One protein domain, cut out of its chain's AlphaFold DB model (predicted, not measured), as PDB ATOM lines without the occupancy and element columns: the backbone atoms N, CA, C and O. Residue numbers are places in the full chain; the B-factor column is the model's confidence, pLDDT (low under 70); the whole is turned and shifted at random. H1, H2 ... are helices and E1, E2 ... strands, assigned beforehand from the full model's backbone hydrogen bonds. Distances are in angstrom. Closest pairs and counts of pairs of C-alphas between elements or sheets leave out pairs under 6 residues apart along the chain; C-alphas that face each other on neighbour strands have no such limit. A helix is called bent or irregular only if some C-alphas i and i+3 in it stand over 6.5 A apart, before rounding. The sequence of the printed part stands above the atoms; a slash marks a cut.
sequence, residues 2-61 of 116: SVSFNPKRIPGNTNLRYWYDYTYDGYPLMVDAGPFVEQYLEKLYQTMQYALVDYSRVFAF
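AT A GLANCE: This is residues 2 to 61 of the 116 residues of the protein "Uncharacterized protein DUF3296" of Pseudomonas sp. SJZ080 (UniProt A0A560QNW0). One long helix, H1, makes about half the length of an elongated, loosely built model, with the strand E1 set across the helix's first end, where Trp 19 comes close to Glu 38, and the long loop of residues 20 to 37 folded to one side of that corner. Residues 2 to 12 trail off from E1 as a tail on the side away from H1, while residues 52 to 57 stick out at the far end and the last residues fold back from there. The printed part has 60 residues, with E1 and then H1 along the chain, and no two strands pair as a named sheet. The class is mixed, helices and strands, though 24 residues, under half, are in named elements. The whole is loose, with a radius of gyration of the C-alphas of 14.1 A and spans of 46 by 23 by 18 A.

IN THESE COORDINATES: E1 is residues 13 to 19, from C-alpha 13 at (42.945, -32.684, 98.825) to C-alpha 19 at (47.383, -21.637, 90.558), 14.5 A. H1 is residues 38 to 54, 24.6 A from first to last C-alpha, and its C-alpha 54 is at (75.189, -23.623, 95.945).

HOW THE PARTS SIT: The closest C-alphas of E1 and H1 are those of Trp 19 and Glu 38, 5.3 A apart, and their centres are 18.2 A apart. E1 pairs with no named strand, but its residues 18 to 19 pair with residues 36 to 37, antiparallel. Residues 23 to 24 pair with residues 27 to 28, also antiparallel. In H1, which is not bent, every O i to N i+4 pair is within hydrogen-bond range.

THE WHOLE: The C-alphas farthest apart, of Ser 2 and Tyr 55, are 47.3 A apart, and the outline is only just elongated. The printed part has no cut. The link from E1 to H1 is long, 18 residues. Mean pLDDT of the printed part is 90.2; residues 2 to 3 are under 70.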
ATOM      1  N   SER A   2      31.139 -13.690  81.272       46.62
ATOM      2  CA  SER A   2      30.935 -14.797  82.211       46.62
ATOM      3  C   SER A   2      32.151 -14.883  83.129       46.62
ATOM      4  O   SER A   2      33.254 -15.144  82.654       46.62
ATOM      5  N   VAL A   3      31.967 -14.647  84.424       54.69
ATOM      6  CA  VAL A   3      33.010 -14.914  85.415       54.69
ATOM      7  C   VAL A   3      33.167 -16.432  85.481       54.69
ATOM      8  O   VAL A   3      32.301 -17.124  86.013       54.69
ATOM      9  N   SER A   4      34.219 -16.967  84.864       74.19
ATOM     10  CA  SER A   4      34.561 -18.383  84.983       74.19
ATOM     11  C   SER A   4      34.922 -18.668  86.439       74.19
ATOM     12  O   SER A   4      35.853 -18.071  86.982       74.19
ATOM     13  N   PHE A   5      34.164 -19.547  87.093       81.75
ATOM     14  CA  PHE A   5      34.473 -19.976  88.451       81.75
ATOM     15  C   PHE A   5      35.746 -20.828  88.441       81.75
ATOM     16  O   PHE A   5      35.749 -21.939  87.914       81.75
ATOM     17  N   ASN A   6      36.805 -20.310  89.058       84.69
ATOM     18  CA  ASN A   6      38.064 -21.023  89.236       84.69
ATOM     19  C   ASN A   6      38.143 -21.543  90.679       84.69
ATOM     20  O   ASN A   6      38.267 -20.735  91.609       84.69
ATOM     21  N   PRO A   7      38.033 -22.864  90.914       90.56
ATOM     22  CA  PRO A   7      38.104 -23.408  92.262       90.56
ATOM     23  C   PRO A   7      39.455 -23.088  92.906       90.56
ATOM     24  O   PRO A   7      40.508 -23.260  92.310       90.56
ATOM     25  N   LYS A   8      39.453 -22.661  94.170       92.69
ATOM     26  CA  LYS A   8      40.705 -22.350  94.881       92.69
ATOM     27  C   LYS A   8      41.473 -23.601  95.320       92.69
ATOM     28  O   LYS A   8      42.696 -23.569  95.424       92.69
ATOM     29  N   ARG A   9      40.766 -24.686  95.649       94.88
ATOM     30  CA  ARG A   9      41.333 -25.909  96.244       94.88
ATOM     31  C   ARG A   9      41.055 -27.122  95.372       94.88
ATOM     32  O   ARG A   9      40.014 -27.178  94.723       94.88
ATOM     33  N   ILE A  10      41.964 -28.092  95.413       91.81
ATOM     34  CA  ILE A  10      41.839 -29.328  94.641       91.81
ATOM     35  C   ILE A  10      40.799 -30.249  95.301       91.81
ATOM     36  O   ILE A  10      40.915 -30.543  96.498       91.81
ATOM     37  N   PRO A  11      39.791 -30.736  94.556       90.81
ATOM     38  CA  PRO A  11      38.875 -31.755  95.055       90.81
ATOM     39  C   PRO A  11      39.638 -33.004  95.518       90.81
ATOM     40  O   PRO A  11      40.520 -33.498  94.823       90.81
ATOM     41  N   GLY A  12      39.325 -33.509  96.711       89.44
ATOM     42  CA  GLY A  12      40.010 -34.669  97.298       89.44
ATOM     43  C   GLY A  12      41.303 -34.351  98.061       89.44
ATOM     44  O   GLY A  12      41.773 -35.201  98.812       89.44
ATOM     45  N   ASN A  13      41.852 -33.133  97.958       90.50
ATOM     46  CA  ASN A  13      42.945 -32.684  98.825       90.50
ATOM     47  C   ASN A  13      42.912 -31.164  99.051       90.50
ATOM     48  O   ASN A  13      43.524 -30.382  98.322       90.50
ATOM     49  N   THR A  14      42.238 -30.739 100.119       90.75
ATOM     50  CA  THR A  14      42.044 -29.319 100.455       90.75
ATOM     51  C   THR A  14      43.324 -28.600 100.892       90.75
ATOM     52  O   THR A  14      43.355 -27.365 100.897       90.75
ATOM     53  N   ASN A  15      44.398 -29.335 101.202       93.81
ATOM     54  CA  ASN A  15      45.712 -28.753 101.480       93.81
ATOM     55  C   ASN A  15      46.385 -28.208 100.214       93.81
ATOM     56  O   ASN A  15      47.284 -27.376 100.321       93.81
ATOM     57  N   LEU A  16      45.944 -28.639  99.027       95.44
ATOM     58  CA  LEU A  16      46.471 -28.187  97.745       95.44
ATOM     59  C   LEU A  16      45.587 -27.101  97.131       95.44
ATOM     60  O   LEU A  16      44.354 -27.148  97.205       95.44
ATOM     61  N   ARG A  17      46.240 -26.104  96.536       96.25
ATOM     62  CA  ARG A  17      45.602 -24.941  95.918       96.25
ATOM     63  C   ARG A  17      45.931 -24.886  94.438       96.25
ATOM     64  O   ARG A  17      47.064 -25.166  94.053       96.25
ATOM     65  N   TYR A  18      44.940 -24.524  93.634       95.38
ATOM     66  CA  TYR A  18      45.163 -24.255  92.222       95.38
ATOM     67  C   TYR A  18      45.854 -22.903  92.038       95.38
ATOM     68  O   TYR A  18      45.566 -21.942  92.753       95.38
ATOM     69  N   TRP A  19      46.730 -22.842  91.043       94.81
ATOM     70  CA  TRP A  19      47.383 -21.637  90.558       94.81
ATOM     71  C   TRP A  19      47.018 -21.430  89.087       94.81
ATOM     72  O   TRP A  19      47.273 -22.301  88.251       94.81
ATOM     73  N   TYR A  20      46.395 -20.289  88.796       92.75
ATOM     74  CA  TYR A  20      45.836 -19.963  87.478       92.75
ATOM     75  C   TYR A  20      46.612 -18.874  86.737       92.75
ATOM     76  O   TYR A  20      46.306 -18.606  85.580       92.75
ATOM     77  N   ASP A  21      47.566 -18.225  87.403       91.69
ATOM     78  CA  ASP A  21      48.341 -17.155  86.789       91.69
ATOM     79  C   ASP A  21      49.365 -17.727  85.799       91.69
ATOM     80  O   ASP A  21      49.802 -18.877  85.903       91.69
ATOM     81  N   TYR A  22      49.769 -16.898  84.844       92.94
ATOM     82  CA  TYR A  22      50.744 -17.223  83.812       92.94
ATOM     83  C   TYR A  22      52.184 -17.157  84.317       92.94
ATOM     84  O   TYR A  22      53.103 -17.603  83.631       92.94
ATOM     85  N   THR A  23      52.390 -16.591  85.506       95.12
ATOM     86  CA  THR A  23      53.706 -16.476  86.134       95.12
ATOM     87  C   THR A  23      53.691 -16.998  87.565       95.12
ATOM     88  O   THR A  23      52.642 -17.071  88.202       95.12
ATOM     89  N   TYR A  24      54.863 -17.370  88.074       94.94
ATOM     90  CA  TYR A  24      55.090 -17.667  89.484       94.94
ATOM     91  C   TYR A  24      56.412 -17.044  89.923       94.94
ATOM     92  O   TYR A  24      57.460 -17.373  89.375       94.94
ATOM     93  N   ASP A  25      56.351 -16.114  90.876       94.38
ATOM     94  CA  ASP A  25      57.499 -15.334  91.366       94.38
ATOM     95  C   ASP A  25      58.368 -14.726  90.242       94.38
ATOM     96  O   ASP A  25      59.595 -14.798  90.243       94.38
ATOM     97  N   GLY A  26      57.707 -14.183  89.213       93.38
ATOM     98  CA  GLY A  26      58.356 -13.581  88.043       93.38
ATOM     99  C   GLY A  26      58.795 -14.566  86.952       93.38
ATOM    100  O   GLY A  26      59.190 -14.126  85.873       93.38
ATOM    101  N   TYR A  27      58.684 -15.879  87.174       92.62
ATOM    102  CA  TYR A  27      58.995 -16.892  86.161       92.62
ATOM    103  C   TYR A  27      57.763 -17.216  85.310       92.62
ATOM    104  O   TYR A  27      56.691 -17.452  85.873       92.62
ATOM    105  N   PRO A  28      57.888 -17.277  83.972       94.19
ATOM    106  CA  PRO A  28      56.790 -17.688  83.108       94.19
ATOM    107  C   PRO A  28      56.474 -19.175  83.302       94.19
ATOM    108  O   PRO A  28      57.370 -20.018  83.357       94.19
ATOM    109  N   LEU A  29      55.185 -19.499  83.380       93.00
ATOM    110  CA  LEU A  29      54.684 -20.867  83.422       93.00
ATOM    111  C   LEU A  29      54.231 -21.325  82.034       93.00
ATOM    112  O   LEU A  29      53.891 -20.526  81.164       93.00
ATOM    113  N   MET A  30      54.187 -22.644  81.834       89.56
ATOM    114  CA  MET A  30      53.606 -23.246  80.633       89.56
ATOM    115  C   MET A  30      52.081 -23.202  80.728       89.56
ATOM    116  O   MET A  30      51.451 -24.159  81.163       89.56
ATOM    117  N   VAL A  31      51.504 -22.065  80.359       77.50
ATOM    118  CA  VAL A  31      50.088 -21.727  80.572       77.50
ATOM    119  C   VAL A  31      49.121 -22.791  80.035       77.50
ATOM    120  O   VAL A  31      48.144 -23.117  80.704       77.50
ATOM    121  N   ASP A  32      49.465 -23.425  78.909       86.62
ATOM    122  CA  ASP A  32      48.670 -24.484  78.269       86.62
ATOM    123  C   ASP A  32      48.650 -25.811  79.050       86.62
ATOM    124  O   ASP A  32      47.830 -26.685  78.776       86.62
ATOM    125  N   ALA A  33      49.552 -25.984  80.020       85.06
ATOM    126  CA  ALA A  33      49.635 -27.165  80.880       85.06
ATOM    127  C   ALA A  33      48.953 -26.971  82.250       85.06
ATOM    128  O   ALA A  33      48.918 -27.909  83.048       85.06
ATOM    129  N   GLY A  34      48.459 -25.761  82.541       82.88
ATOM    130  CA  GLY A  34      47.786 -25.429  83.796       82.88
ATOM    131  C   GLY A  34      46.346 -25.967  83.892       82.88
ATOM    132  O   GLY A  34      45.823 -26.546  82.940       82.88
ATOM    133  N   PRO A  35      45.664 -25.759  85.035       88.25
ATOM    134  CA  PRO A  35      46.125 -25.029  86.217       88.25
ATOM    135  C   PRO A  35      47.158 -25.813  87.036       88.25
ATOM    136  O   PRO A  35      47.118 -27.040  87.122       88.25
ATOM    137  N   PHE A  36      48.078 -25.092  87.672       93.88
ATOM    138  CA  PHE A  36      49.157 -25.678  88.469       93.88
ATOM    139  C   PHE A  36      48.760 -25.839  89.939       93.88
ATOM    140  O   PHE A  36      47.722 -25.347  90.378       93.88
ATOM    141  N   VAL A  37      49.606 -26.514  90.719       94.69
ATOM    142  CA  VAL A  37      49.450 -26.624  92.174       94.69
ATOM    143  C   VAL A  37      50.413 -25.660  92.855       94.69
ATOM    144  O   VAL A  37      51.627 -25.828  92.749       94.69
ATOM    145  N   GLU A  38      49.881 -24.675  93.579       95.69
ATOM    146  CA  GLU A  38      50.658 -23.589  94.200       95.69
ATOM    147  C   GLU A  38      51.791 -24.128  95.086       95.69
ATOM    148  O   GLU A  38      52.935 -23.705  94.968       95.69
ATOM    149  N   GLN A  39      51.510 -25.136  95.916       95.94
ATOM    150  CA  GLN A  39      52.501 -25.731  96.819       95.94
ATOM    151  C   GLN A  39      53.611 -26.493  96.082       95.94
ATOM    152  O   GLN A  39      54.702 -26.668  96.621       95.94
ATOM    153  N   TYR A  40      53.347 -26.998  94.874       93.75
ATOM    154  CA  TYR A  40      54.378 -27.651  94.065       93.75
ATOM    155  C   TYR A  40      55.229 -26.619  93.330       93.75
ATOM    156  O   TYR A  40      56.439 -26.803  93.248       93.75
ATOM    157  N   LEU A  41      54.626 -25.517  92.875       95.00
ATOM    158  CA  LEU A  41      55.367 -24.374  92.343       95.00
ATOM    159  C   LEU A  41      56.296 -23.774  93.403       95.00
ATOM    160  O   LEU A  41      57.472 -23.568  93.125       95.00
ATOM    161  N   GLU A  42      55.808 -23.593  94.631       96.12
ATOM    162  CA  GLU A  42      56.605 -23.081  95.748       96.12
ATOM    163  C   GLU A  42      57.828 -23.959  96.022       96.12
ATOM    164  O   GLU A  42      58.957 -23.473  96.100       96.12
ATOM    165  N   LYS A  43      57.630 -25.278  96.106       95.00
ATOM    166  CA  LYS A  43      58.730 -26.220  96.330       95.00
ATOM    167  C   LYS A  43      59.708 -26.287  95.154       95.00
ATOM    168  O   LYS A  43      60.915 -26.385  95.387       95.00
ATOM    169  N   LEU A  44      59.216 -26.217  93.913       93.44
ATOM    170  CA  LEU A  44      60.057 -26.138  92.712       93.44
ATOM    171  C   LEU A  44      60.933 -24.898  92.749       93.44
ATOM    172  O   LEU A  44      62.147 -24.989  92.567       93.44
ATOM    173  N   TYR A  45      60.310 -23.763  93.034       94.75
ATOM    174  CA  TYR A  45      60.982 -22.488  93.128       94.75
ATOM    175  C   TYR A  45      62.065 -22.507  94.210       94.75
ATOM    176  O   TYR A  45      63.226 -22.236  93.913       94.75
ATOM    177  N   GLN A  46      61.738 -22.941  95.431       95.50
ATOM    178  CA  GLN A  46      62.711 -23.075  96.521       95.50
ATOM    179  C   GLN A  46      63.872 -24.008  96.152       95.50
ATOM    180  O   GLN A  46      65.033 -23.691  96.401       95.50
ATOM    181  N   THR A  47      63.579 -25.144  95.514       94.44
ATOM    182  CA  THR A  47      64.600 -26.103  95.061       94.44
ATOM    183  C   THR A  47      65.560 -25.470  94.061       94.44
ATOM    184  O   THR A  47      66.775 -25.653  94.175       94.44
ATOM    185  N   MET A  48      65.025 -24.704  93.108       92.94
ATOM    186  CA  MET A  48      65.813 -23.961  92.131       92.94
ATOM    187  C   MET A  48      66.677 -22.894  92.807       92.94
ATOM    188  O   MET A  48      67.877 -22.845  92.544       92.94
ATOM    189  N   GLN A  49      66.113 -22.100  93.724       93.06
ATOM    190  CA  GLN A  49      66.868 -21.083  94.461       93.06
ATOM    191  C   GLN A  49      68.019 -21.703  95.263       93.06
ATOM    192  O   GLN A  49      69.154 -21.248  95.162       93.06
ATOM    193  N   TYR A  50      67.780 -22.802  95.984       93.44
ATOM    194  CA  TYR A  50      68.846 -23.489  96.717       93.44
ATOM    195  C   TYR A  50      69.937 -24.059  95.803       93.44
ATOM    196  O   TYR A  50      71.107 -24.054  96.176       93.44
ATOM    197  N   ALA A  51      69.584 -24.544  94.610       93.25
ATOM    198  CA  ALA A  51      70.578 -25.003  93.643       93.25
ATOM    199  C   ALA A  51      71.446 -23.848  93.120       93.25
ATOM    200  O   ALA A  51      72.657 -24.013  92.994       93.25
ATOM    201  N   LEU A  52      70.837 -22.689  92.851       92.56
ATOM    202  CA  LEU A  52      71.531 -21.491  92.369       92.56
ATOM    203  C   LEU A  52      72.417 -20.842  93.443       92.56
ATOM    204  O   LEU A  52      73.436 -20.246  93.107       92.56
ATOM    205  N   VAL A  53      72.061 -20.978  94.724       93.50
ATOM    206  CA  VAL A  53      72.904 -20.534  95.848       93.50
ATOM    207  C   VAL A  53      74.166 -21.392  95.971       93.50
ATOM    208  O   VAL A  53      75.249 -20.858  96.196       93.50
ATOM    209  N   ASP A  54      74.048 -22.711  95.806       90.06
ATOM    210  CA  ASP A  54      75.189 -23.623  95.945       90.06
ATOM    211  C   ASP A  54      76.135 -23.604  94.734       90.06
ATOM    212  O   ASP A  54      77.333 -23.866  94.873       90.06
ATOM    213  N   TYR A  55      75.599 -23.358  93.534       90.38
ATOM    214  CA  TYR A  55      76.323 -23.527  92.278       90.38
ATOM    215  C   TYR A  55      76.062 -22.370  91.311       90.38
ATOM    216  O   TYR A  55      74.925 -22.089  90.944       90.38
ATOM    217  N   SER A  56      77.136 -21.777  90.777       87.50
ATOM    218  CA  SER A  56      77.052 -20.707  89.767       87.50
ATOM    219  C   SER A  56      76.490 -21.166  88.417       87.50
ATOM    220  O   SER A  56      76.083 -20.347  87.596       87.50
ATOM    221  N   ARG A  57      76.488 -22.480  88.159       89.94
ATOM    222  CA  ARG A  57      75.935 -23.105  86.955       89.94
ATOM    223  C   ARG A  57      75.148 -24.344  87.359       89.94
ATOM    224  O   ARG A  57      75.725 -25.300  87.869       89.94
ATOM    225  N   VAL A  58      73.847 -24.326  87.095       91.31
ATOM    226  CA  VAL A  58      72.926 -25.428  87.401       91.31
ATOM    227  C   VAL A  58      72.443 -26.059  86.099       91.31
ATOM    228  O   VAL A  58      72.162 -25.361  85.127       91.31
ATOM    229  N   PHE A  59      72.341 -27.388  86.084       91.19
ATOM    230  CA  PHE A  59      71.714 -28.143  85.003       91.19
ATOM    231  C   PHE A  59      70.387 -28.724  85.497       91.19
ATOM    232  O   PHE A  59      70.368 -29.474  86.473       91.19
ATOM    233  N   ALA A  60      69.288 -28.368  84.831       91.12
ATOM    234  CA  ALA A  60      67.947 -28.834  85.159       91.12
ATOM    235  C   ALA A  60      67.461 -29.848  84.120       91.12
ATOM    236  O   ALA A  60      67.630 -29.656  82.917       91.12
ATOM    237  N   PHE A  61      66.841 -30.925  84.591       90.06
ATOM    238  CA  PHE A  61      66.293 -31.985  83.755       90.06
ATOM    239  C   PHE A  61      65.103 -32.638  84.455       90.06
ATOM    240  O   PHE A  61      64.967 -32.578  85.677       90.06
TER     241      PHE A  61